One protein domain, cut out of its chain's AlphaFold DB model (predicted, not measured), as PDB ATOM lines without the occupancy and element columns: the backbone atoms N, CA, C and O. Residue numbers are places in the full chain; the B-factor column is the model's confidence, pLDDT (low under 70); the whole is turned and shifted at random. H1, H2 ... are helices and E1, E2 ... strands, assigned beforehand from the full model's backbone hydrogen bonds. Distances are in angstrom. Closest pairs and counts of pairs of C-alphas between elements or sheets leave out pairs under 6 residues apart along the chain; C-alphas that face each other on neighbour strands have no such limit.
ATOM      1  N   LEU A  49     -40.278  37.677 125.164       93.62
ATOM      2  CA  LEU A  49     -40.625  36.273 125.414       93.62
ATOM      3  C   LEU A  49     -41.609  35.729 124.372       93.62
ATOM      4  O   LEU A  49     -41.516  34.558 124.020       93.62
ATOM      5  N   THR A  50     -42.494  36.583 123.853       95.56
ATOM      6  CA  THR A  50     -43.543  36.196 122.904       95.56
ATOM      7  C   THR A  50     -43.259  36.800 121.527       95.56
ATOM      8  O   THR A  50     -43.237  38.029 121.418       95.56
ATOM      9  N   PRO A  51     -43.024  35.982 120.486       95.94
ATOM     10  CA  PRO A  51     -42.799  36.483 119.135       95.94
ATOM     11  C   PRO A  51     -44.082  37.071 118.517       95.94
ATOM     12  O   PRO A  51     -45.175  36.623 118.863       95.94
ATOM     13  N   PRO A  52     -43.973  38.014 117.559       96.00
ATOM     14  CA  PRO A  52     -45.119  38.544 116.809       96.00
ATOM     15  C   PRO A  52     -45.850  37.488 115.970       96.00
ATOM     16  O   PRO A  52     -47.018  37.658 115.635       96.00
ATOM     17  N   GLY A  53     -45.166  36.395 115.626       95.19
ATOM     18  CA  GLY A  53     -45.711  35.291 114.848       95.19
ATOM     19  C   GLY A  53     -44.775  34.078 114.833       95.19
ATOM     20  O   GLY A  53     -43.648  34.157 115.332       95.19
ATOM     21  N   PRO A  54     -45.204  32.950 114.244       93.62
ATOM     22  CA  PRO A  54     -44.457  31.686 114.265       93.62
ATOM     23  C   PRO A  54     -43.122  31.750 113.505       93.62
ATOM     24  O   PRO A  54     -42.179  31.026 113.831       93.62
ATOM     25  N   ASN A  55     -43.028  32.658 112.536       95.12
ATOM     26  CA  ASN A  55     -41.864  32.854 111.676       95.12
ATOM     27  C   ASN A  55     -40.869  33.877 112.233       95.12
ATOM     28  O   ASN A  55     -39.935  34.255 111.543       95.12
ATOM     29  N   PHE A  56     -41.039  34.336 113.473       96.38
ATOM     30  CA  PHE A  56     -40.112  35.282 114.081       96.38
ATOM     31  C   PHE A  56     -39.173  34.584 115.059       96.38
ATOM     32  O   PHE A  56     -39.585  33.742 115.866       96.38
ATOM     33  N   ARG A  57     -37.897  34.970 115.031       97.06
ATOM     34  CA  ARG A  57     -36.918  34.591 116.054       97.06
ATOM     35  C   ARG A  57     -36.346  35.819 116.719       97.06
ATOM     36  O   ARG A  57     -36.223  36.889 116.129       97.06
ATOM     37  N   ARG A  58     -36.035  35.645 117.999       97.50
ATOM     38  CA  ARG A  58     -35.407  36.695 118.792       97.50
ATOM     39  C   ARG A  58     -33.945  36.765 118.379       97.50
ATOM     40  O   ARG A  58     -33.288  35.726 118.344       97.50
ATOM     41  N   ALA A  59     -33.474  37.974 118.125       97.69
ATOM     42  CA  ALA A  59     -32.104  38.287 117.755       97.69
ATOM     43  C   ALA A  59     -31.561  39.414 118.642       97.69
ATOM     44  O   ALA A  59     -32.319  40.100 119.340       97.69
ATOM     45  N   ILE A  60     -30.246  39.614 118.604       97.81
ATOM     46  CA  ILE A  60     -29.586  40.769 119.217       97.81
ATOM     47  C   ILE A  60     -29.004  41.614 118.098       97.81
ATOM     48  O   ILE A  60     -28.212  41.129 117.298       97.81
ATOM     49  N   PHE A  61     -29.412  42.873 118.051       96.12
ATOM     50  CA  PHE A  61     -28.965  43.838 117.064       96.12
ATOM     51  C   PHE A  61     -27.996  44.837 117.690       96.12
ATOM     52  O   PHE A  61     -28.271  45.392 118.760       96.12
ATOM     53  N   PHE A  62     -26.886  45.072 116.999       94.94
ATOM     54  CA  PHE A  62     -25.845  46.024 117.358       94.94
ATOM     55  C   PHE A  62     -25.844  47.155 116.318       94.94
ATOM     56  O   PHE A  62     -25.214  47.002 115.266       94.94
ATOM     57  N   PRO A  63     -26.577  48.255 116.571       91.38
ATOM     58  CA  PRO A  63     -26.639  49.394 115.657       91.38
ATOM     59  C   PRO A  63     -25.298  50.128 115.533       91.38
ATOM     60  O   PRO A  63     -24.476  50.114 116.451       91.38
ATOM     61  N   THR A  64     -25.115  50.848 114.428       86.00
ATOM     62  CA  THR A  64     -24.040  51.849 114.297       86.00
ATOM     63  C   THR A  64     -24.379  53.134 115.054       86.00
ATOM     64  O   THR A  64     -25.525  53.347 115.463       86.00
ATOM     65  N   ALA A  65     -23.401  54.036 115.199       69.69
ATOM     66  CA  ALA A  65     -23.615  55.342 115.828       69.69
ATOM     67  C   ALA A  65     -24.769  56.143 115.182       69.69
ATOM     68  O   ALA A  65     -25.570  56.748 115.894       69.69
ATOM     69  N   PHE A  66     -24.928  56.074 113.855       67.56
ATOM     70  CA  PHE A  66     -26.006  56.767 113.130       67.56
ATOM     71  C   PHE A  66     -27.396  56.162 113.357       67.56
ATOM     72  O   PHE A  66     -28.401  56.856 113.233       67.56
ATOM     73  N   GLN A  67     -27.472  54.882 113.722       66.94
ATOM     74  CA  GLN A  67     -28.732  54.203 114.027       66.94
ATOM     75  C   GLN A  67     -29.168  54.390 115.491       66.94
ATOM     76  O   GLN A  67     -30.241  53.911 115.868       66.94
ATOM     77  N   SER A  68     -28.367  55.126 116.278       59.75
ATOM     78  CA  SER A  68     -28.550  55.518 117.679       59.75
ATOM     79  C   SER A  68     -28.780  54.362 118.677       59.75
ATOM     80  O   SER A  68     -29.601  53.460 118.490       59.75
ATOM     81  N   GLY A  69     -28.071  54.420 119.808       75.31
ATOM     82  CA  GLY A  69     -28.293  53.550 120.966       75.31
ATOM     83  C   GLY A  69     -27.350  52.350 121.088       75.31
ATOM     84  O   GLY A  69     -26.483  52.101 120.259       75.31
ATOM     85  N   GLY A  70     -27.501  51.633 122.203       88.50
ATOM     86  CA  GLY A  70     -26.741  50.423 122.508       88.50
ATOM     87  C   GLY A  70     -27.341  49.154 121.904       88.50
ATOM     88  O   GLY A  70     -28.308  49.224 121.137       88.50
ATOM     89  N   PRO A  71     -26.807  47.983 122.288       95.06
ATOM     90  CA  PRO A  71     -27.324  46.720 121.793       95.06
ATOM     91  C   PRO A  71     -28.781  46.578 122.214       95.06
ATOM     92  O   PRO A  71     -29.161  46.969 123.324       95.06
ATOM     93  N   ARG A  72     -29.601  46.002 121.336       94.94
ATOM     94  CA  ARG A  72     -31.035  45.821 121.581       94.94
ATOM     95  C   ARG A  72     -31.529  44.470 121.097       94.94
ATOM     96  O   ARG A  72     -31.013  43.899 120.143       94.94
ATOM     97  N   LEU A  73     -32.563  43.968 121.761       96.94
ATOM     98  CA  LEU A  73     -33.304  42.809 121.279       96.94
ATOM     99  C   LEU A  73     -34.175  43.228 120.094       96.94
ATOM    100  O   LEU A  73     -34.737  44.324 120.094       96.94
ATOM    101  N   THR A  74     -34.288  42.350 119.105       96.12
ATOM    102  CA  THR A  74     -35.171  42.543 117.954       96.12
ATOM    103  C   THR A  74     -35.813  41.224 117.533       96.12
ATOM    104  O   THR A  74     -35.357  40.142 117.919       96.12
ATOM    105  N   TRP A  75     -36.885  41.320 116.755       97.19
ATOM    106  CA  TRP A  75     -37.496  40.188 116.072       97.19
ATOM    107  C   TRP A  75     -37.019  40.170 114.626       97.19
ATOM    108  O   TRP A  75     -37.079  41.191 113.948       97.19
ATOM    109  N   VAL A  76     -36.554  39.013 114.167       96.62
ATOM    110  CA  VAL A  76     -36.192  38.780 112.767       96.62
ATOM    111  C   VAL A  76     -37.202  37.813 112.187       96.62
ATOM    112  O   VAL A  76     -37.420  36.739 112.756       96.62
ATOM    113  N   GLU A  77     -37.833  38.215 111.092       96.19
ATOM    114  CA  GLU A  77     -38.698  37.338 110.315       96.19
ATOM    115  C   GLU A  77     -37.857  36.335 109.527       96.19
ATOM    116  O   GLU A  77     -36.793  36.659 108.998       96.19
ATOM    117  N   ILE A  78     -38.341  35.103 109.468       95.00
ATOM    118  CA  ILE A  78     -37.674  33.971 108.854       95.00
ATOM    119  C   ILE A  78     -38.617  33.336 107.851       95.00
ATOM    120  O   ILE A  78     -39.724  32.931 108.192       95.00
ATOM    121  N   THR A  79     -38.141  33.167 106.623       93.38
ATOM    122  CA  THR A  79     -38.768  32.243 105.678       93.38
ATOM    123  C   THR A  79     -38.366  30.822 106.079       93.38
ATOM    124  O   THR A  79     -37.172  30.516 106.010       93.38
ATOM    125  N   PRO A  80     -39.298  29.959 106.528       89.00
ATOM    126  CA  PRO A  80     -38.956  28.627 107.023       89.00
ATOM    127  C   PRO A  80     -38.277  27.786 105.946       89.00
ATOM    128  O   PRO A  80     -38.663  27.861 104.780       89.00
ATOM    129  N   GLY A  81     -37.338  26.925 106.337       83.00
ATOM    130  CA  GLY A  81     -36.622  26.057 105.402       83.00
ATOM    131  C   GLY A  81     -37.520  25.161 104.546       83.00
ATOM    132  O   GLY A  81     -37.202  24.894 103.395       83.00
ATOM    133  N   SER A  82     -38.701  24.782 105.040       82.12
ATOM    134  CA  SER A  82     -39.705  24.043 104.258       82.12
ATOM    135  C   SER A  82     -40.231  24.809 103.038       82.12
ATOM    136  O   SER A  82     -40.782  24.202 102.125       82.12
ATOM    137  N   ALA A  83     -40.108  26.137 103.034       79.94
ATOM    138  CA  ALA A  83     -40.483  27.009 101.926       79.94
ATOM    139  C   ALA A  83     -39.286  27.368 101.025       79.94
ATOM    140  O   ALA A  83     -39.451  28.113 100.059       79.94
ATOM    141  N   THR A  84     -38.083  26.868 101.324       81.12
ATOM    142  CA  THR A  84     -36.865  27.146 100.559       81.12
ATOM    143  C   THR A  84     -36.381  25.894  99.832       81.12
ATOM    144  O   THR A  84     -36.584  24.768 100.275       81.12
ATOM    145  N   GLN A  85     -35.715  26.077  98.689       78.38
ATOM    146  CA  GLN A  85     -35.179  24.951  97.908       78.38
ATOM    147  C   GLN A  85     -34.029  24.224  98.622       78.38
ATOM    148  O   GLN A  85     -33.738  23.076  98.306       78.38
ATOM    149  N   THR A  86     -33.364  24.892  99.567       83.88
ATOM    150  CA  THR A  86     -32.204  24.353 100.282       83.88
ATOM    151  C   THR A  86     -32.588  23.631 101.573       83.88
ATOM    152  O   THR A  86     -31.756  22.918 102.124       83.88
ATOM    153  N   GLY A  87     -33.810  23.825 102.084       87.56
ATOM    154  CA  GLY A  87     -34.201  23.364 103.418       87.56
ATOM    155  C   GLY A  87     -33.699  24.257 104.560       87.56
ATOM    156  O   GLY A  87     -33.975  23.962 105.720       87.56
ATOM    157  N   TYR A  88     -32.994  25.352 104.251       89.88
ATOM    158  CA  TYR A  88     -32.483  26.308 105.237       89.88
ATOM    159  C   TYR A  88     -33.475  27.438 105.466       89.88
ATOM    160  O   TYR A  88     -34.037  27.993 104.514       89.88
ATOM    161  N   ASP A  89     -33.635  27.813 106.728       93.06
ATOM    162  CA  ASP A  89     -34.317  29.037 107.115       93.06
ATOM    163  C   ASP A  89     -33.618  30.254 106.486       93.06
ATOM    164  O   ASP A  89     -32.390  30.353 106.489       93.06
ATOM    165  N   ARG A  90     -34.392  31.207 105.954       91.44
ATOM    166  CA  ARG A  90     -33.860  32.462 105.398       91.44
ATOM    167  C   ARG A  90     -34.324  33.660 106.226       91.44
ATOM    168  O   ARG A  90     -35.486  34.054 106.100       91.44
ATOM    169  N   PRO A  91     -33.449  34.237 107.061       92.62
ATOM    170  CA  PRO A  91     -33.763  35.431 107.836       92.62
ATOM    171  C   PRO A  91     -33.783  36.686 106.954       92.62
ATOM    172  O   PRO A  91     -32.959  36.857 106.051       92.62
ATOM    173  N   LEU A  92     -34.726  37.584 107.230       91.25
ATOM    174  CA  LEU A  92     -34.877  38.860 106.535       91.25
ATOM    175  C   LEU A  92     -34.122  39.960 107.296       91.25
ATOM    176  O   LEU A  92     -34.613  40.499 108.287       91.25
ATOM    177  N   TYR A  93     -32.909  40.283 106.837       87.75
ATOM    178  CA  TYR A  93     -32.032  41.278 107.478       87.75
ATOM    179  C   TYR A  93     -32.068  42.669 106.840       87.75
ATOM    180  O   TYR A  93     -31.435  43.586 107.365       87.75
ATOM    181  N   ASP A  94     -32.743  42.816 105.699       76.38
ATOM    182  CA  ASP A  94     -32.541  43.927 104.763       76.38
ATOM    183  C   ASP A  94     -32.677  45.301 105.422       76.38
ATOM    184  O   ASP A  94     -31.850  46.165 105.163       76.38
ATOM    185  N   ASP A  95     -33.633  45.492 106.330       82.62
ATOM    186  CA  ASP A  95     -33.806  46.775 107.020       82.62
ATOM    187  C   ASP A  95     -32.844  46.988 108.196       82.62
ATOM    188  O   ASP A  95     -32.520  48.125 108.536       82.62
ATOM    189  N   LEU A  96     -32.349  45.912 108.813       87.06
ATOM    190  CA  LEU A  96     -31.455  45.990 109.973       87.06
ATOM    191  C   LEU A  96     -30.009  46.298 109.562       87.06
ATOM    192  O   LEU A  96     -29.281  46.942 110.314       87.06
ATOM    193  N   LEU A  97     -29.590  45.867 108.369       87.94
ATOM    194  CA  LEU A  97     -28.208  46.010 107.890       87.94
ATOM    195  C   LEU A  97     -27.971  47.222 106.962       87.94
ATOM    196  O   LEU A  97     -26.882  47.352 106.393       87.94
ATOM    197  N   LYS A  98     -28.965  48.107 106.815       83.50
ATOM    198  CA  LYS A  98     -28.830  49.407 106.126       83.50
ATOM    199  C   LYS A  98     -28.010  50.381 106.968       83.50
ATOM    200  O   LYS A  98     -28.266  50.497 108.164       83.50
ATOM    201  N   ILE A  99     -27.064  51.110 106.372       77.25
ATOM    202  CA  ILE A  99     -26.326  52.171 107.087       77.25
ATOM    203  C   ILE A  99     -27.140  53.469 107.056       77.25
ATOM    204  O   ILE A  99     -27.326  54.092 108.102       77.25
ATOM    205  N   ILE A 100     -27.690  53.826 105.891       76.06
ATOM    206  CA  ILE A 100     -28.645  54.933 105.734       76.06
ATOM    207  C   ILE A 100     -30.036  54.442 105.290       76.06
ATOM    208  O   ILE A 100     -30.137  53.457 104.557       76.06
ATOM    209  N   PRO A 101     -31.132  55.126 105.680       71.56
ATOM    210  CA  PRO A 101     -32.498  54.688 105.360       71.56
ATOM    211  C   PRO A 101     -32.811  54.568 103.861       71.56
ATOM    212  O   PRO A 101     -33.686  53.796 103.482       71.56
ATOM    213  N   SER A 102     -32.115  55.331 103.014       73.31
ATOM    214  CA  SER A 102     -32.315  55.374 101.561       73.31
ATOM    215  C   SER A 102     -31.570  54.277 100.788       73.31
ATOM    216  O   SER A 102     -31.622  54.263  99.559       73.31
ATOM    217  N   GLU A 103     -30.863  53.373 101.469       72.56
ATOM    218  CA  GLU A 103     -30.150  52.264 100.826       72.56
ATOM    219  C   GLU A 103     -31.088  51.237 100.174       72.56
ATOM    220  O   GLU A 103     -32.117  50.848 100.737       72.56
ATOM    221  N   SER A 104     -30.688  50.748  98.995       66.06
ATOM    222  CA  SER A 104     -31.365  49.658  98.285       66.06
ATOM    223  C   SER A 104     -31.079  48.289  98.923       66.06
ATOM    224  O   SER A 104     -30.105  48.107  99.646       66.06
ATOM    225  N   ASN A 105     -31.935  47.297  98.659       58.97
ATOM    226  CA  ASN A 105     -31.935  46.015  99.383       58.97
ATOM    227  C   ASN A 105     -30.784  45.045  99.015       58.97
ATOM    228  O   ASN A 105     -30.572  44.052  99.712       58.97
ATOM    229  N   SER A 106     -30.007  45.302  97.957       54.41
ATOM    230  CA  SER A 106     -28.895  44.434  97.529       54.41
ATOM    231  C   SER A 106     -27.594  44.791  98.256       54.41
ATOM    232  O   SER A 106     -26.710  45.445  97.702       54.41
ATOM    233  N   LEU A 107     -27.499  44.386  99.521       62.41
ATOM    234  CA  LEU A 107     -26.374  44.693 100.406       62.41
ATOM    235  C   LEU A 107     -25.426  43.492 100.509       62.41
ATOM    236  O   LEU A 107     -25.882  42.385 100.789       62.41
ATOM    237  N   GLY A 108     -24.119  43.709 100.327       70.69
ATOM    238  CA  GLY A 108     -23.101  42.706 100.660       70.69
ATOM    239  C   GLY A 108     -23.104  42.416 102.163       70.69
ATOM    240  O   GLY A 108     -23.224  43.336 102.976       70.69
ATOM    241  N   ARG A 109     -23.050  41.137 102.541       84.56
ATOM    242  CA  ARG A 109     -23.124  40.689 103.939       84.56
ATOM    243  C   ARG A 109     -22.038  39.667 104.207       84.56
ATOM    244  O   ARG A 109     -21.923  38.692 103.467       84.56
ATOM    245  N   GLY A 110     -21.315  39.876 105.298       87.50
ATOM    246  CA  GLY A 110     -20.424  38.890 105.883       87.50
ATOM    247  C   GLY A 110     -21.189  38.072 106.915       87.50
ATOM    248  O   GLY A 110     -22.141  38.555 107.534       87.50
ATOM    249  N   THR A 111     -20.818  36.806 107.076       90.00
ATOM    250  CA  THR A 111     -21.382  35.935 108.112       90.00
ATOM    251  C   THR A 111     -20.272  35.130 108.767       90.00
ATOM    252  O   THR A 111     -19.368  34.645 108.090       90.00
ATOM    253  N   THR A 112     -20.344  34.979 110.085       89.81
ATOM    254  CA  THR A 112     -19.449  34.108 110.850       89.81
ATOM    255  C   THR A 112     -20.231  33.310 111.888       89.81
ATOM    256  O   THR A 112     -21.301  33.728 112.331       89.81
ATOM    257  N   MET A 113     -19.695  32.156 112.278       88.56
ATOM    258  CA  MET A 113     -20.353  31.227 113.191       88.56
ATOM    259  C   MET A 113     -19.571  31.093 114.497       88.56
ATOM    260  O   MET A 113     -18.357  30.883 114.510       88.56
ATOM    261  N   VAL A 114     -20.289  31.187 115.613       87.69
ATOM    262  CA  VAL A 114     -19.776  31.028 116.973       87.69
ATOM    263  C   VAL A 114     -20.349  29.745 117.560       87.69
ATOM    264  O   VAL A 114     -21.553  29.613 117.779       87.69
ATOM    265  N   TYR A 115     -19.477  28.784 117.833       81.62
ATOM    266  CA  TYR A 115     -19.856  27.409 118.186       81.62
ATOM    267  C   TYR A 115     -19.720  27.098 119.681       81.62
ATOM    268  O   TYR A 115     -19.882  25.963 120.136       81.62
ATOM    269  N   GLY A 116     -19.391  28.116 120.468       79.38
ATOM    270  CA  GLY A 116     -19.248  28.041 121.911       79.38
ATOM    271  C   GLY A 116     -18.175  28.992 122.409       79.38
ATOM    272  O   GLY A 116     -17.420  29.565 121.625       79.38
ATOM    273  N   ASN A 117     -18.102  29.117 123.730       81.00
ATOM    274  CA  ASN A 117     -17.205  30.044 124.398       81.00
ATOM    275  C   ASN A 117     -16.186  29.293 125.262       81.00
ATOM    276  O   ASN A 117     -16.470  28.827 126.372       81.00
ATOM    277  N   ARG A 118     -14.957  29.191 124.750       77.44
ATOM    278  CA  ARG A 118     -13.850  28.507 125.424       77.44
ATOM    279  C   ARG A 118     -13.503  29.121 126.768       77.44
ATOM    280  O   ARG A 118     -13.115  28.373 127.662       77.44
ATOM    281  N   LEU A 119     -13.713  30.429 126.957       74.31
ATOM    282  CA  LEU A 119     -13.424  31.107 128.228       74.31
ATOM    283  C   LEU A 119     -14.225  30.496 129.387       74.31
ATOM    284  O   LEU A 119     -13.907  30.721 130.554       74.31
ATOM    285  N   ARG A 120     -15.277  29.730 129.085       72.62
ATOM    286  CA  ARG A 120     -16.224  29.187 130.062       72.62
ATOM    287  C   ARG A 120     -16.328  27.670 130.021       72.62
ATOM    288  O   ARG A 120     -17.223  27.118 130.643       72.62
ATOM    289  N   ALA A 121     -15.430  26.989 129.307       61.94
ATOM    290  CA  ALA A 121     -15.374  25.526 129.204       61.94
ATOM    291  C   ALA A 121     -16.676  24.830 128.724       61.94
ATOM    292  O   ALA A 121     -16.740  23.600 128.701       61.94
ATOM    293  N   GLY A 122     -17.694  25.579 128.285       62.94
ATOM    294  CA  GLY A 122     -18.962  25.062 127.772       62.94
ATOM    295  C   GLY A 122     -18.952  24.904 126.249       62.94
ATOM    296  O   GLY A 122     -18.318  25.681 125.534       62.94
ATOM    297  N   ARG A 123     -19.633  23.876 125.730       59.88
ATOM    298  CA  ARG A 123     -20.151  23.893 124.352       59.88
ATOM    299  C   ARG A 123     -21.553  24.470 124.414       59.88
ATOM    300  O   ARG A 123     -22.328  24.062 125.279       59.88
ATOM    301  N   ASN A 124     -21.876  25.354 123.482       70.25
ATOM    302  CA  ASN A 124     -23.267  25.715 123.275       70.25
ATOM    303  C   ASN A 124     -23.964  24.499 122.653       70.25
ATOM    304  O   ASN A 124     -23.376  23.775 121.845       70.25
ATOM    305  N   ALA A 125     -25.207  24.239 123.055       77.69
ATOM    306  CA  ALA A 125     -26.031  23.195 122.437       77.69
ATOM    307  C   ALA A 125     -26.501  23.591 121.019       77.69
ATOM    308  O   ALA A 125     -27.189  22.826 120.345       77.69
ATOM    309  N   HIS A 126     -26.137  24.798 120.590       87.06
ATOM    310  CA  HIS A 126     -26.520  25.471 119.361       87.06
ATOM    311  C   HIS A 126     -25.352  26.326 118.850       87.06
ATOM    312  O   HIS A 126     -24.407  26.599 119.593       87.06
ATOM    313  N   ALA A 127     -25.423  26.772 117.598       90.06
ATOM    314  CA  ALA A 127     -24.491  27.755 117.046       90.06
ATOM    315  C   ALA A 127     -25.086  29.169 117.116       90.06
ATOM    316  O   ALA A 127     -26.307  29.334 117.145       90.06
ATOM    317  N   ILE A 128     -24.243  30.196 117.137       93.19
ATOM    318  CA  ILE A 128     -24.659  31.594 117.009       93.19
ATOM    319  C   ILE A 128     -24.089  32.129 115.699       93.19
ATOM    320  O   ILE A 128     -22.880  32.125 115.499       93.19
ATOM    321  N   GLU A 129     -24.956  32.592 114.814       94.25
ATOM    322  CA  GLU A 129     -24.581  33.259 113.575       94.25
ATOM    323  C   GLU A 129     -24.477  34.762 113.827       94.25
ATOM    324  O   GLU A 129     -25.424  35.371 114.339       94.25
ATOM    325  N   LEU A 130     -23.336  35.359 113.478       94.75
ATOM    326  CA  LEU A 130     -23.189  36.808 113.386       94.75
ATOM    327  C   LEU A 130     -23.213  37.196 111.916       94.75
ATOM    328  O   LEU A 130     -22.325  36.807 111.157       94.75
ATOM    329  N   THR A 131     -24.198  37.995 111.535       94.38
ATOM    330  CA  THR A 131     -24.280  38.597 110.206       94.38
ATOM    331  C   THR A 131     -23.994  40.085 110.326       94.38
ATOM    332  O   THR A 131     -24.501  40.758 111.225       94.38
ATOM    333  N   TYR A 132     -23.175  40.606 109.424       91.25
ATOM    334  CA  TYR A 132     -22.751  41.999 109.440       91.25
ATOM    335  C   TYR A 132     -22.633  42.557 108.029       91.25
ATOM    336  O   TYR A 132     -22.640  41.828 107.033       91.25
ATOM    337  N   ARG A 133     -22.569  43.883 107.943       87.00
ATOM    338  CA  ARG A 133     -22.397  44.588 106.675       87.00
ATOM    339  C   ARG A 133     -20.937  44.497 106.221       87.00
ATOM    340  O   ARG A 133     -20.061  44.985 106.919       87.00
ATOM    341  N   ASP A 134     -20.705  43.904 105.049       76.94
ATOM    342  CA  ASP A 134     -19.364  43.638 104.499       76.94
ATOM    343  C   ASP A 134     -19.269  44.183 103.065       76.94
ATOM    344  O   ASP A 134     -19.479  43.470 102.083       76.94
ATOM    345  N   VAL A 135     -19.104  45.502 102.940       68.44
ATOM    346  CA  VAL A 135     -18.969  46.196 101.646       68.44
ATOM    347  C   VAL A 135     -17.881  47.271 101.725       68.44
ATOM    348  O   VAL A 135     -17.702  47.859 102.788       68.44
ATOM    349  N   PRO A 136     -17.206  47.603 100.608       57.84
ATOM    350  CA  PRO A 136     -16.116  48.581 100.565       57.84
ATOM    351  C   PRO A 136     -16.629  50.035 100.524       57.84
ATOM    352  O   PRO A 136     -16.258  50.815  99.652       57.84
ATOM    353  N   VAL A 137     -17.537  50.390 101.431       64.06
ATOM    354  CA  VAL A 137     -18.002  51.772 101.648       64.06
ATOM    355  C   VAL A 137     -17.364  52.278 102.946       64.06
ATOM    356  O   VAL A 137     -16.916  51.469 103.751       64.06
ATOM    357  N   GLU A 138     -17.307  53.591 103.181       72.31
ATOM    358  CA  GLU A 138     -17.003  54.134 104.513       72.31
ATOM    359  C   GLU A 138     -18.090  53.691 105.505       72.31
ATOM    360  O   GLU A 138     -19.135  54.326 105.666       72.31
ATOM    361  N   ILE A 139     -17.880  52.530 106.120       76.69
ATOM    362  CA  ILE A 139     -18.774  51.978 107.124       76.69
ATOM    363  C   ILE A 139     -18.399  52.615 108.470       76.69
ATOM    364  O   ILE A 139     -17.237  52.554 108.863       76.69
ATOM    365  N   PRO A 140     -19.350  53.210 109.208       84.06
ATOM    366  CA  PRO A 140     -19.068  53.783 110.519       84.06
ATOM    367  C   PRO A 140     -18.745  52.709 111.553       84.06
ATOM    368  O   PRO A 140     -19.249  51.583 111.488       84.06
ATOM    369  N   GLU A 141     -17.989  53.099 112.572       86.69
ATOM    370  CA  GLU A 141     -17.755  52.257 113.740       86.69
ATOM    371  C   GLU A 141     -19.064  51.862 114.437       86.69
ATOM    372  O   GLU A 141     -20.038  52.620 114.561       86.69
ATOM    373  N   ASN A 142     -19.070  50.635 114.939       88.06
ATOM    374  CA  ASN A 142     -20.138  50.079 115.734       88.06
ATOM    375  C   ASN A 142     -19.931  50.447 117.209       88.06
ATOM    376  O   ASN A 142     -19.447  49.660 118.028       88.06
ATOM    377  N   ALA A 143     -20.374  51.654 117.562       84.75
ATOM    378  CA  ALA A 143     -20.394  52.120 118.947       84.75
ATOM    379  C   ALA A 143     -21.196  51.183 119.877       84.75
ATOM    380  O   ALA A 143     -20.919  51.111 121.074       84.75
ATOM    381  N   SER A 144     -22.167  50.423 119.349       91.06
ATOM    382  CA  SER A 144     -22.918  49.437 120.130       91.06
ATOM    383  C   SER A 144     -22.071  48.264 120.611       91.06
ATOM    384  O   SER A 144     -22.327  47.767 121.710       91.06
ATOM    385  N   ILE A 145     -21.102  47.808 119.821       90.00
ATOM    386  CA  ILE A 145     -20.159  46.758 120.217       90.00
ATOM    387  C   ILE A 145     -19.125  47.335 121.194       90.00
ATOM    388  O   ILE A 145     -18.852  46.721 122.231       90.00
ATOM    389  N   ALA A 146     -18.639  48.553 120.944       83.25
ATOM    390  CA  ALA A 146     -17.728  49.251 121.853       83.25
ATOM    391  C   ALA A 146     -18.330  49.450 123.255       83.25
ATOM    392  O   ALA A 146     -17.697  49.137 124.261       83.25
ATOM    393  N   MET A 147     -19.605  49.848 123.336       82.19
ATOM    394  CA  MET A 147     -20.332  50.072 124.596       82.19
ATOM    395  C   MET A 147     -20.449  48.849 125.516       82.19
ATOM    396  O   MET A 147     -20.816  48.998 126.686       82.19
ATOM    397  N   VAL A 148     -20.219  47.644 124.996       83.31
ATOM    398  CA  VAL A 148     -20.225  46.395 125.773       83.31
ATOM    399  C   VAL A 148     -18.832  45.793 125.933       83.31
ATOM    400  O   VAL A 148     -18.716  44.676 126.428       83.31
ATOM    401  N   GLY A 149     -17.785  46.536 125.569       77.31
ATOM    402  CA  GLY A 149     -16.395  46.092 125.661       77.31
ATOM    403  C   GLY A 149     -16.000  45.092 124.574       77.31
ATOM    404  O   GLY A 149     -15.096  44.293 124.787       77.31
ATOM    405  N   GLY A 150     -16.694  45.096 123.431       75.38
ATOM    406  CA  GLY A 150     -16.448  44.173 122.324       75.38
ATOM    407  C   GLY A 150     -15.396  44.633 121.307       75.38
ATOM    408  O   GLY A 150     -15.135  43.894 120.372       75.38
ATOM    409  N   SER A 151     -14.781  45.811 121.433       65.56
ATOM    410  CA  SER A 151     -13.899  46.376 120.386       65.56
ATOM    411  C   SER A 151     -12.527  45.708 120.208       65.56
ATOM    412  O   SER A 151     -11.666  46.304 119.579       65.56
ATOM    413  N   GLY A 152     -12.321  44.491 120.732       64.94
ATOM    414  CA  GLY A 152     -11.118  43.677 120.517       64.94
ATOM    415  C   GLY A 152      -9.813  44.481 120.432       64.94
ATOM    416  O   GLY A 152      -9.499  45.256 121.332       64.94
ATOM    417  N   TRP A 153      -9.075  44.273 119.339       65.44
ATOM    418  CA  TRP A 153      -7.880  45.047 118.966       65.44
ATOM    419  C   TRP A 153      -8.173  46.163 117.963       65.44
ATOM    420  O   TRP A 153      -7.427  47.135 117.887       65.44
ATOM    421  N   GLU A 154      -9.236  45.999 117.183       67.94
ATOM    422  CA  GLU A 154      -9.667  46.937 116.157       67.94
ATOM    423  C   GLU A 154     -11.164  47.201 116.326       67.94
ATOM    424  O   GLU A 154     -11.912  46.285 116.698       67.94
ATOM    425  N   PRO A 155     -11.626  48.432 116.042       80.62
ATOM    426  CA  PRO A 155     -13.044  48.733 116.037       80.62
ATOM    427  C   PRO A 155     -13.810  47.796 115.102       80.62
ATOM    428  O   PRO A 155     -13.361  47.446 114.011       80.62
ATOM    429  N   TRP A 156     -15.011  47.416 115.522       86.81
ATOM    430  CA  TRP A 156     -15.965  46.761 114.637       86.81
ATOM    431  C   TRP A 156     -16.721  47.811 113.840       86.81
ATOM    432  O   TRP A 156     -17.076  48.850 114.391       86.81
ATOM    433  N   TYR A 157     -17.022  47.526 112.578       87.56
ATOM    434  CA  TYR A 157     -17.677  48.470 111.678       87.56
ATOM    435  C   TYR A 157     -19.033  47.946 111.218       87.56
ATOM    436  O   TYR A 157     -19.213  46.765 110.944       87.56
ATOM    437  N   GLY A 158     -19.990  48.859 111.086       88.81
ATOM    438  CA  GLY A 158     -21.284  48.580 110.479       88.81
ATOM    439  C   GLY A 158     -22.271  47.916 111.426       88.81
ATOM    440  O   GLY A 158     -21.934  47.579 112.558       88.81
ATOM    441  N   PRO A 159     -23.535  47.774 111.006       91.44
ATOM    442  CA  PRO A 159     -24.544  47.100 111.806       91.44
ATOM    443  C   PRO A 159     -24.276  45.594 111.844       91.44
ATOM    444  O   PRO A 159     -23.959  44.979 110.823       91.44
ATOM    445  N   HIS A 160     -24.426  45.001 113.026       94.31
ATOM    446  CA  HIS A 160     -24.285  43.561 113.236       94.31
ATOM    447  C   HIS A 160     -25.568  42.985 113.835       94.31
ATOM    448  O   HIS A 160     -26.249  43.629 114.639       94.31
ATOM    449  N   ILE A 161     -25.869  41.735 113.504       96.00
ATOM    450  CA  ILE A 161     -26.962  40.977 114.099       96.00
ATOM    451  C   ILE A 161     -26.491  39.591 114.520       96.00
ATOM    452  O   ILE A 161     -25.773  38.922 113.785       96.00
ATOM    453  N   ALA A 162     -26.894  39.174 115.718       97.38
ATOM    454  CA  ALA A 162     -26.630  37.847 116.252       97.38
ATOM    455  C   ALA A 162     -27.930  37.043 116.359       97.38
ATOM    456  O   ALA A 162     -28.904  37.498 116.975       97.38
ATOM    457  N   MET A 163     -27.926  35.829 115.810       97.00
ATOM    458  CA  MET A 163     -29.040  34.883 115.873       97.00
ATOM    459  C   MET A 163     -28.559  33.491 116.286       97.00
ATOM    460  O   MET A 163     -27.452  33.089 115.957       97.00
ATOM    461  N   ALA A 164     -29.392  32.735 117.003       94.81
ATOM    462  CA  ALA A 164     -29.070  31.364 117.397       94.81
ATOM    463  C   ALA A 164     -29.623  30.358 116.375       94.81
ATOM    464  O   ALA A 164     -30.778  30.478 115.967       94.81
ATOM    465  N   LYS A 165     -28.835  29.342 116.013       92.56
ATOM    466  CA  LYS A 165     -29.186  28.257 115.084       92.56
ATOM    467  C   LYS A 165     -29.231  26.921 115.822       92.56
ATOM    468  O   LYS A 165     -28.254  26.524 116.453       92.56
ATOM    469  N   ALA A 166     -30.381  26.255 115.778       88.56
ATOM    470  CA  ALA A 166     -30.647  24.999 116.466       88.56
ATOM    471  C   ALA A 166     -29.861  23.848 115.826       88.56
ATOM    472  O   ALA A 166     -30.104  23.488 114.678       88.56
ATOM    473  N   GLY A 167     -28.952  23.252 116.594       78.38
ATOM    474  CA  GLY A 167     -28.120  22.133 116.165       78.38
ATOM    475  C   GLY A 167     -26.691  22.270 116.675       78.38
ATOM    476  O   GLY A 167     -26.190  23.372 116.881       78.38
ATOM    477  N   THR A 168     -26.037  21.140 116.916       68.19
ATOM    478  CA  THR A 168     -24.685  21.127 117.473       68.19
ATOM    479  C   THR A 168     -23.618  21.233 116.371       68.19
ATOM    480  O   THR A 168     -23.728  20.517 115.375       68.19
ATOM    481  N   PRO A 169     -22.563  22.048 116.570       66.69
ATOM    482  CA  PRO A 169     -21.399  22.133 115.676       66.69
ATOM    483  C   PRO A 169     -20.782  20.749 115.367       66.69
ATOM    484  O   PRO A 169     -20.903  19.849 116.206       66.69
ATOM    485  N   PRO A 170     -20.063  20.561 114.238       61.53
ATOM    486  CA  PRO A 170     -19.481  21.597 113.370       61.53
ATOM    487  C   PRO A 170     -20.273  21.897 112.083       61.53
ATOM    488  O   PRO A 170     -19.799  22.642 111.235       61.53
ATOM    489  N   TYR A 171     -21.450  21.298 111.890       71.69
ATOM    490  CA  TYR A 171     -22.251  21.534 110.685       71.69
ATOM    491  C   TYR A 171     -23.083  22.809 110.823       71.69
ATOM    492  O   TYR A 171     -23.607  23.072 111.906       71.69
ATOM    493  N   ASP A 172     -23.229  23.565 109.730       80.31
ATOM    494  CA  ASP A 172     -24.090  24.750 109.682       80.31
ATOM    495  C   ASP A 172     -25.563  24.352 109.908       80.31
ATOM    496  O   ASP A 172     -26.152  23.708 109.028       80.31
ATOM    497  N   PRO A 173     -26.173  24.670 111.071       85.19
ATOM    498  CA  PRO A 173     -27.497  24.163 111.388       85.19
ATOM    499  C   PRO A 173     -28.580  24.884 110.570       85.19
ATOM    500  O   PRO A 173     -28.592  26.109 110.522       85.19
ATOM    501  N   PRO A 174     -29.546  24.179 109.965       87.19
ATOM    502  CA  PRO A 174     -30.447  24.790 108.985       87.19
ATOM    503  C   PRO A 174     -31.528  25.707 109.573       87.19
ATOM    504  O   PRO A 174     -32.148  26.457 108.818       87.19
ATOM    505  N   HIS A 175     -31.779  25.660 110.888       92.38
ATOM    506  CA  HIS A 175     -32.937  26.316 111.503       92.38
ATOM    507  C   HIS A 175     -32.559  27.263 112.634       92.38
ATOM    508  O   HIS A 175     -31.709  26.940 113.463       92.38
ATOM    509  N   TYR A 176     -33.243  28.402 112.733       94.88
ATOM    510  CA  TYR A 176     -33.010  29.363 113.812       94.88
ATOM    511  C   TYR A 176     -33.911  29.113 115.025       94.88
ATOM    512  O   TYR A 176     -35.086  28.748 114.921       94.88
ATOM    513  N   GLN A 177     -33.369  29.413 116.200       94.94
ATOM    514  CA  GLN A 177     -34.062  29.423 117.486       94.94
ATOM    515  C   GLN A 177     -33.947  30.797 118.161       94.94
ATOM    516  O   GLN A 177     -33.262  31.702 117.688       94.94
ATOM    517  N   HIS A 178     -34.653  30.986 119.275       96.50
ATOM    518  CA  HIS A 178     -34.579  32.240 120.021       96.50
ATOM    519  C   HIS A 178     -33.222  32.384 120.715       96.50
ATOM    520  O   HIS A 178     -32.890  31.579 121.583       96.50
ATOM    521  N   ILE A 179     -32.491  33.457 120.406       96.06
ATOM    522  CA  ILE A 179     -31.257  33.800 121.123       96.06
ATOM    523  C   ILE A 179     -31.550  34.131 122.593       96.06
ATOM    524  O   ILE A 179     -32.617  34.659 122.925       96.06
ATOM    525  N   THR A 180     -30.624  33.839 123.493       95.06
ATOM    526  CA  THR A 180     -30.726  34.082 124.938       95.06
ATOM    527  C   THR A 180     -29.748  35.167 125.394       95.06
ATOM    528  O   THR A 180     -28.902  35.641 124.639       95.06
ATOM    529  N   LEU A 181     -29.844  35.586 126.657       95.50
ATOM    530  CA  LEU A 181     -28.835  36.462 127.260       95.50
ATOM    531  C   LEU A 181     -27.552  35.730 127.685       95.50
ATOM    532  O   LEU A 181     -26.569  36.406 127.974       95.50
ATOM    533  N   VAL A 182     -27.528  34.390 127.692       92.81
ATOM    534  CA  VAL A 182     -26.256  33.644 127.743       92.81
ATOM    535  C   VAL A 182     -25.514  33.849 126.425       92.81
ATOM    536  O   VAL A 182     -24.365  34.281 126.435       92.81
ATOM    537  N   ASP A 183     -26.222  33.678 125.305       93.94
ATOM    538  CA  ASP A 183     -25.677  33.898 123.962       93.94
ATOM    539  C   ASP A 183     -25.204  35.332 123.775       93.94
ATOM    540  O   ASP A 183     -24.137  35.555 123.222       93.94
ATOM    541  N   PHE A 184     -25.955  36.315 124.286       95.25
ATOM    542  CA  PHE A 184     -25.519  37.711 124.261       95.25
ATOM    543  C   PHE A 184     -24.106  37.869 124.810       95.25
ATOM    544  O   PHE A 184     -23.278  38.577 124.239       95.25
ATOM    545  N   ARG A 185     -23.828  37.196 125.924       92.12
ATOM    546  CA  ARG A 185     -22.532  37.308 126.550       92.12
ATOM    547  C   ARG A 185     -21.448  36.569 125.755       92.12
ATOM    548  O   ARG A 185     -20.322  37.059 125.712       92.12
ATOM    549  N   ASP A 186     -21.775  35.453 125.112       90.50
ATOM    550  CA  ASP A 186     -20.859  34.766 124.193       90.50
ATOM    551  C   ASP A 186     -20.542  35.606 122.951       90.50
ATOM    552  O   ASP A 186     -19.399  35.640 122.516       90.50
ATOM    553  N   VAL A 187     -21.519  36.346 122.424       93.44
ATOM    554  CA  VAL A 187     -21.324  37.286 121.309       93.44
ATOM    555  C   VAL A 187     -20.380  38.422 121.703       93.44
ATOM    556  O   VAL A 187     -19.475  38.765 120.948       93.44
ATOM    557  N   VAL A 188     -20.550  38.995 122.897       91.94
ATOM    558  CA  VAL A 188     -19.643  40.044 123.389       91.94
ATOM    559  C   VAL A 188     -18.226  39.505 123.580       91.94
ATOM    560  O   VAL A 188     -17.268  40.156 123.168       91.94
ATOM    561  N   ASP A 189     -18.085  38.302 124.138       87.81
ATOM    562  CA  ASP A 189     -16.782  37.643 124.250       87.81
ATOM    563  C   ASP A 189     -16.197  37.292 122.873       87.81
ATOM    564  O   ASP A 189     -14.982  37.308 122.706       87.81
ATOM    565  N   TYR A 190     -17.013  36.986 121.864       89.94
ATOM    566  CA  TYR A 190     -16.519  36.790 120.503       89.94
ATOM    567  C   TYR A 190     -15.829  38.059 119.996       89.94
ATOM    568  O   TYR A 190     -14.669  38.000 119.584       89.94
ATOM    569  N   TYR A 191     -16.508  39.202 120.092       89.38
ATOM    570  CA  TYR A 191     -15.979  40.484 119.635       89.38
ATOM    571  C   TYR A 191     -14.745  40.929 120.433       89.38
ATOM    572  O   TYR A 191     -13.723  41.272 119.840       89.38
ATOM    573  N   ALA A 192     -14.797  40.842 121.766       83.44
ATOM    574  CA  ALA A 192     -13.711  41.266 122.654       83.44
ATOM    575  C   ALA A 192     -12.409  40.470 122.464       83.44
ATOM    576  O   ALA A 192     -11.326  40.952 122.784       83.44
ATOM    577  N   PHE A 193     -12.513  39.240 121.960       81.12
ATOM    578  CA  PHE A 193     -11.392  38.316 121.795       81.12
ATOM    579  C   PHE A 193     -11.090  37.997 120.326       81.12
ATOM    580  O   PHE A 193     -10.434  36.995 120.031       81.12
ATOM    581  N   TYR A 194     -11.575  38.831 119.406       83.19
ATOM    582  CA  TYR A 194     -11.301  38.709 117.982       83.19
ATOM    583  C   TYR A 194      -9.923  39.246 117.615       83.19
ATOM    584  O   TYR A 194      -9.548  40.345 118.020       83.19
ATOM    585  N   LEU A 195      -9.193  38.466 116.821       77.50
ATOM    586  CA  LEU A 195      -7.909  38.846 116.254       77.50
ATOM    587  C   LEU A 195      -8.023  38.854 114.717       77.50
ATOM    588  O   LEU A 195      -8.344  37.806 114.135       77.50
ATOM    589  N   PRO A 196      -7.764  39.996 114.046       76.44
ATOM    590  CA  PRO A 196      -7.774  40.079 112.588       76.44
ATOM    591  C   PRO A 196      -6.919  38.979 111.941       76.44
ATOM    592  O   PRO A 196      -5.832  38.653 112.413       76.44
ATOM    593  N   GLY A 197      -7.449  38.344 110.891       74.94
ATOM    594  CA  GLY A 197      -6.791  37.234 110.187       74.94
ATOM    595  C   GLY A 197      -6.808  35.875 110.907       74.94
ATOM    596  O   GLY A 197      -6.468  34.866 110.292       74.94
ATOM    597  N   HIS A 198      -7.234  35.811 112.174       74.56
ATOM    598  CA  HIS A 198      -7.231  34.578 112.974       74.56
ATOM    599  C   HIS A 198      -8.600  34.192 113.553       74.56
ATOM    600  O   HIS A 198      -8.790  33.040 113.948       74.56
ATOM    601  N   GLY A 199      -9.551  35.127 113.599       79.06
ATOM    602  CA  GLY A 199     -10.861  34.915 114.208       79.06
ATOM    603  C   GLY A 199     -10.853  35.132 115.723       79.06
ATOM    604  O   GLY A 199      -9.872  35.598 116.305       79.06
ATOM    605  N   SER A 200     -11.966  34.805 116.383       82.25
ATOM    606  CA  SER A 200     -12.065  34.947 117.838       82.25
ATOM    607  C   SER A 200     -11.482  33.768 118.596       82.25
ATOM    608  O   SER A 200     -11.827  32.611 118.349       82.25
ATOM    609  N   VAL A 201     -10.637  34.069 119.582       77.19
ATOM    610  CA  VAL A 201      -9.976  33.057 120.419       77.19
ATOM    611  C   VAL A 201     -10.932  32.432 121.435       77.19
ATOM    612  O   VAL A 201     -10.678  31.338 121.943       77.19
ATOM    613  N   SER A 202     -12.058  33.102 121.708       76.12
ATOM    614  CA  SER A 202     -13.147  32.545 122.510       76.12
ATOM    615  C   SER A 202     -13.955  31.501 121.729       76.12
ATOM    616  O   SER A 202     -14.515  30.599 122.356       76.12
ATOM    617  N   ASN A 203     -13.956  31.547 120.389       78.50
ATOM    618  CA  ASN A 203     -14.652  30.570 119.553       78.50
ATOM    619  C   ASN A 203     -13.948  29.202 119.587       78.50
ATOM    620  O   ASN A 203     -12.720  29.101 119.618       78.50
ATOM    621  N   ARG A 204     -14.732  28.120 119.590       65.25
ATOM    622  CA  ARG A 204     -14.222  26.765 119.854       65.25
ATOM    623  C   ARG A 204     -13.633  26.033 118.639       65.25
ATOM    624  O   ARG A 204     -13.067  24.965 118.826       65.25
ATOM    625  N   GLU A 205     -13.718  26.569 117.427       61.06
ATOM    626  CA  GLU A 205     -13.173  25.888 116.236       61.06
ATOM    627  C   GLU A 205     -11.646  25.963 116.101       61.06
ATOM    628  O   GLU A 205     -11.037  25.101 115.477       61.06
ATOM    629  N   THR A 206     -10.985  26.942 116.720       52.72
ATOM    630  CA  THR A 206      -9.545  27.183 116.522       52.72
ATOM    631  C   THR A 206      -8.687  26.361 117.489       52.72
ATOM    632  O   THR A 206      -8.033  26.917 118.372       52.72
ATOM    633  N   ASP A 207      -8.771  25.023 117.477       46.56
ATOM    634  CA  ASP A 207      -7.886  24.201 118.329       46.56
ATOM    635  C   ASP A 207      -6.440  24.420 117.853       46.56
ATOM    636  O   ASP A 207      -6.033  23.950 116.798       46.56
ATOM    637  N   GLY A 208      -5.673  25.209 118.613       52.50
ATOM    638  CA  GLY A 208      -4.299  25.570 118.259       52.50
ATOM    639  C   GLY A 208      -4.107  26.910 117.550       52.50
ATOM    640  O   GLY A 208      -3.108  27.057 116.852       52.50
ATOM    641  N   GLY A 209      -5.002  27.886 117.771       53.28
ATOM    642  CA  GLY A 209      -4.793  29.282 117.353       53.28
ATOM    643  C   GLY A 209      -3.389  29.829 117.696       53.28
ATOM    644  O   GLY A 209      -2.692  29.253 118.541       53.28
ATOM    645  N   PRO A 210      -2.955  30.927 117.048       56.97
ATOM    646  CA  PRO A 210      -1.575  31.416 117.117       56.97
ATOM    647  C   PRO A 210      -1.100  31.621 118.569       56.97
ATOM    648  O   PRO A 210      -1.924  31.839 119.459       56.97
ATOM    649  N   PRO A 211       0.215  31.608 118.853       61.53
ATOM    650  CA  PRO A 211       0.741  31.806 120.210       61.53
ATOM    651  C   PRO A 211       0.152  33.028 120.935       61.53
ATOM    652  O   PRO A 211      -0.139  32.956 122.127       61.53
ATOM    653  N   VAL A 212      -0.120  34.110 120.194       60.41
ATOM    654  CA  VAL A 212      -0.812  35.314 120.682       60.41
ATOM    655  C   VAL A 212      -2.209  34.990 121.215       60.41
ATOM    656  O   VAL A 212      -2.542  35.388 122.325       60.41
ATOM    657  N   ALA A 213      -2.999  34.195 120.492       57.97
ATOM    658  CA  ALA A 213      -4.327  33.767 120.921       57.97
ATOM    659  C   ALA A 213      -4.296  32.934 122.211       57.97
ATOM    660  O   ALA A 213      -5.133  33.120 123.094       57.97
ATOM    661  N   ARG A 214      -3.308  32.039 122.351       61.78
ATOM    662  CA  ARG A 214      -3.104  31.262 123.586       61.78
ATOM    663  C   ARG A 214      -2.693  32.152 124.758       61.78
ATOM    664  O   ARG A 214      -3.219  31.977 125.854       61.78
ATOM    665  N   SER A 215      -1.802  33.113 124.521       62.56
ATOM    666  CA  SER A 215      -1.391  34.106 125.522       62.56
ATOM    667  C   SER A 215      -2.570  34.979 125.970       62.56
ATOM    668  O   SER A 215      -2.805  35.122 127.167       62.56
ATOM    669  N   MET A 216      -3.390  35.466 125.030       63.84
ATOM    670  CA  MET A 216      -4.623  36.213 125.318       63.84
ATOM    671  C   MET A 216      -5.631  35.396 126.125       63.84
ATOM    672  O   MET A 216      -6.258  35.895 127.058       63.84
ATOM    673  N   PHE A 217      -5.799  34.121 125.774       61.25
ATOM    674  CA  PHE A 217      -6.679  33.237 126.517       61.25
ATOM    675  C   PHE A 217      -6.175  33.053 127.953       61.25
ATOM    676  O   PHE A 217      -6.958  33.182 128.891       61.25
ATOM    677  N   ALA A 218      -4.872  32.826 128.147       62.03
ATOM    678  CA  ALA A 218      -4.259  32.697 129.469       62.03
ATOM    679  C   ALA A 218      -4.365  33.992 130.298       62.03
ATOM    680  O   ALA A 218      -4.704  33.938 131.480       62.03
ATOM    681  N   SER A 219      -4.164  35.161 129.685       62.41
ATOM    682  CA  SER A 219      -4.300  36.453 130.367       62.41
ATOM    683  C   SER A 219      -5.754  36.803 130.708       62.41
ATOM    684  O   SER A 219      -5.996  37.528 131.671       62.41
ATOM    685  N   ALA A 220      -6.741  36.253 129.994       61.22
ATOM    686  CA  ALA A 220      -8.165  36.406 130.307       61.22
ATOM    687  C   ALA A 220      -8.723  35.327 131.252       61.22
ATOM    688  O   ALA A 220      -9.740  35.542 131.920       61.22
TER     689      ALA A 220
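AT A GLANCE: This is residues 49 to 220 of the 435 residues of the protein "MYND-type zinc finger protein samB" of Lophium mytilinum (UniProt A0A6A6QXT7). With little regular structure, a strongly twisted, branched antiparallel sheet of six strands has H2 over one face and H3 off at one end. The 172 printed residues run E1 E2 E3 E4 H1 E5 E6 H2 H3, class mixed, with only 65 in named elements. The whole is compact, radius of gyration of the C-alphas 15.9 A, spanning 44 by 36 by 29 A.

HOW THE PARTS SIT: E1 (residues 56 to 62) and E2 (72 to 79) form a hairpin, N 59 to O 74 2.9 A; so do E3 (109 to 114) and E4 (126 to 133), N 112 to O 130 2.9 A. H1 (143 to 146) only grazes the sheet. E5 (160 to 166) has E4 on one side, N 129 to O 163 2.8 A, and on the other E1, N 60 to O 162 3.0 A, and E6 (175 to 177), N 166 to O 175 2.8 A. H2 (181 to 192) lies over E4 and E5, height over the sheet 9.3 A; the C-alphas of Ala 162 and Val 187 are the closest of E5 and H2, 7.4 A. H3 (211 to 220) is not on the sheet. Every O i to N i+4 pair is within hydrogen-bond range in H3, 7 of 8 in H2; H1 is too short for one.

IN THESE COORDINATES: E1 begins at C-alpha 56 (-40.112, 35.282, 114.081); H3 ends at C-alpha 220 (-8.165, 36.406, 130.307). E4 is 23.3 A long, E2 22.3 A, H2 16.5 A.

THE WHOLE: The printed part has no cut. Links E2 to E3, E3 to E4, H1 to E5 and H2 to H3 are long. pLDDT is under 70 in 38 residues, among them 204 to 220.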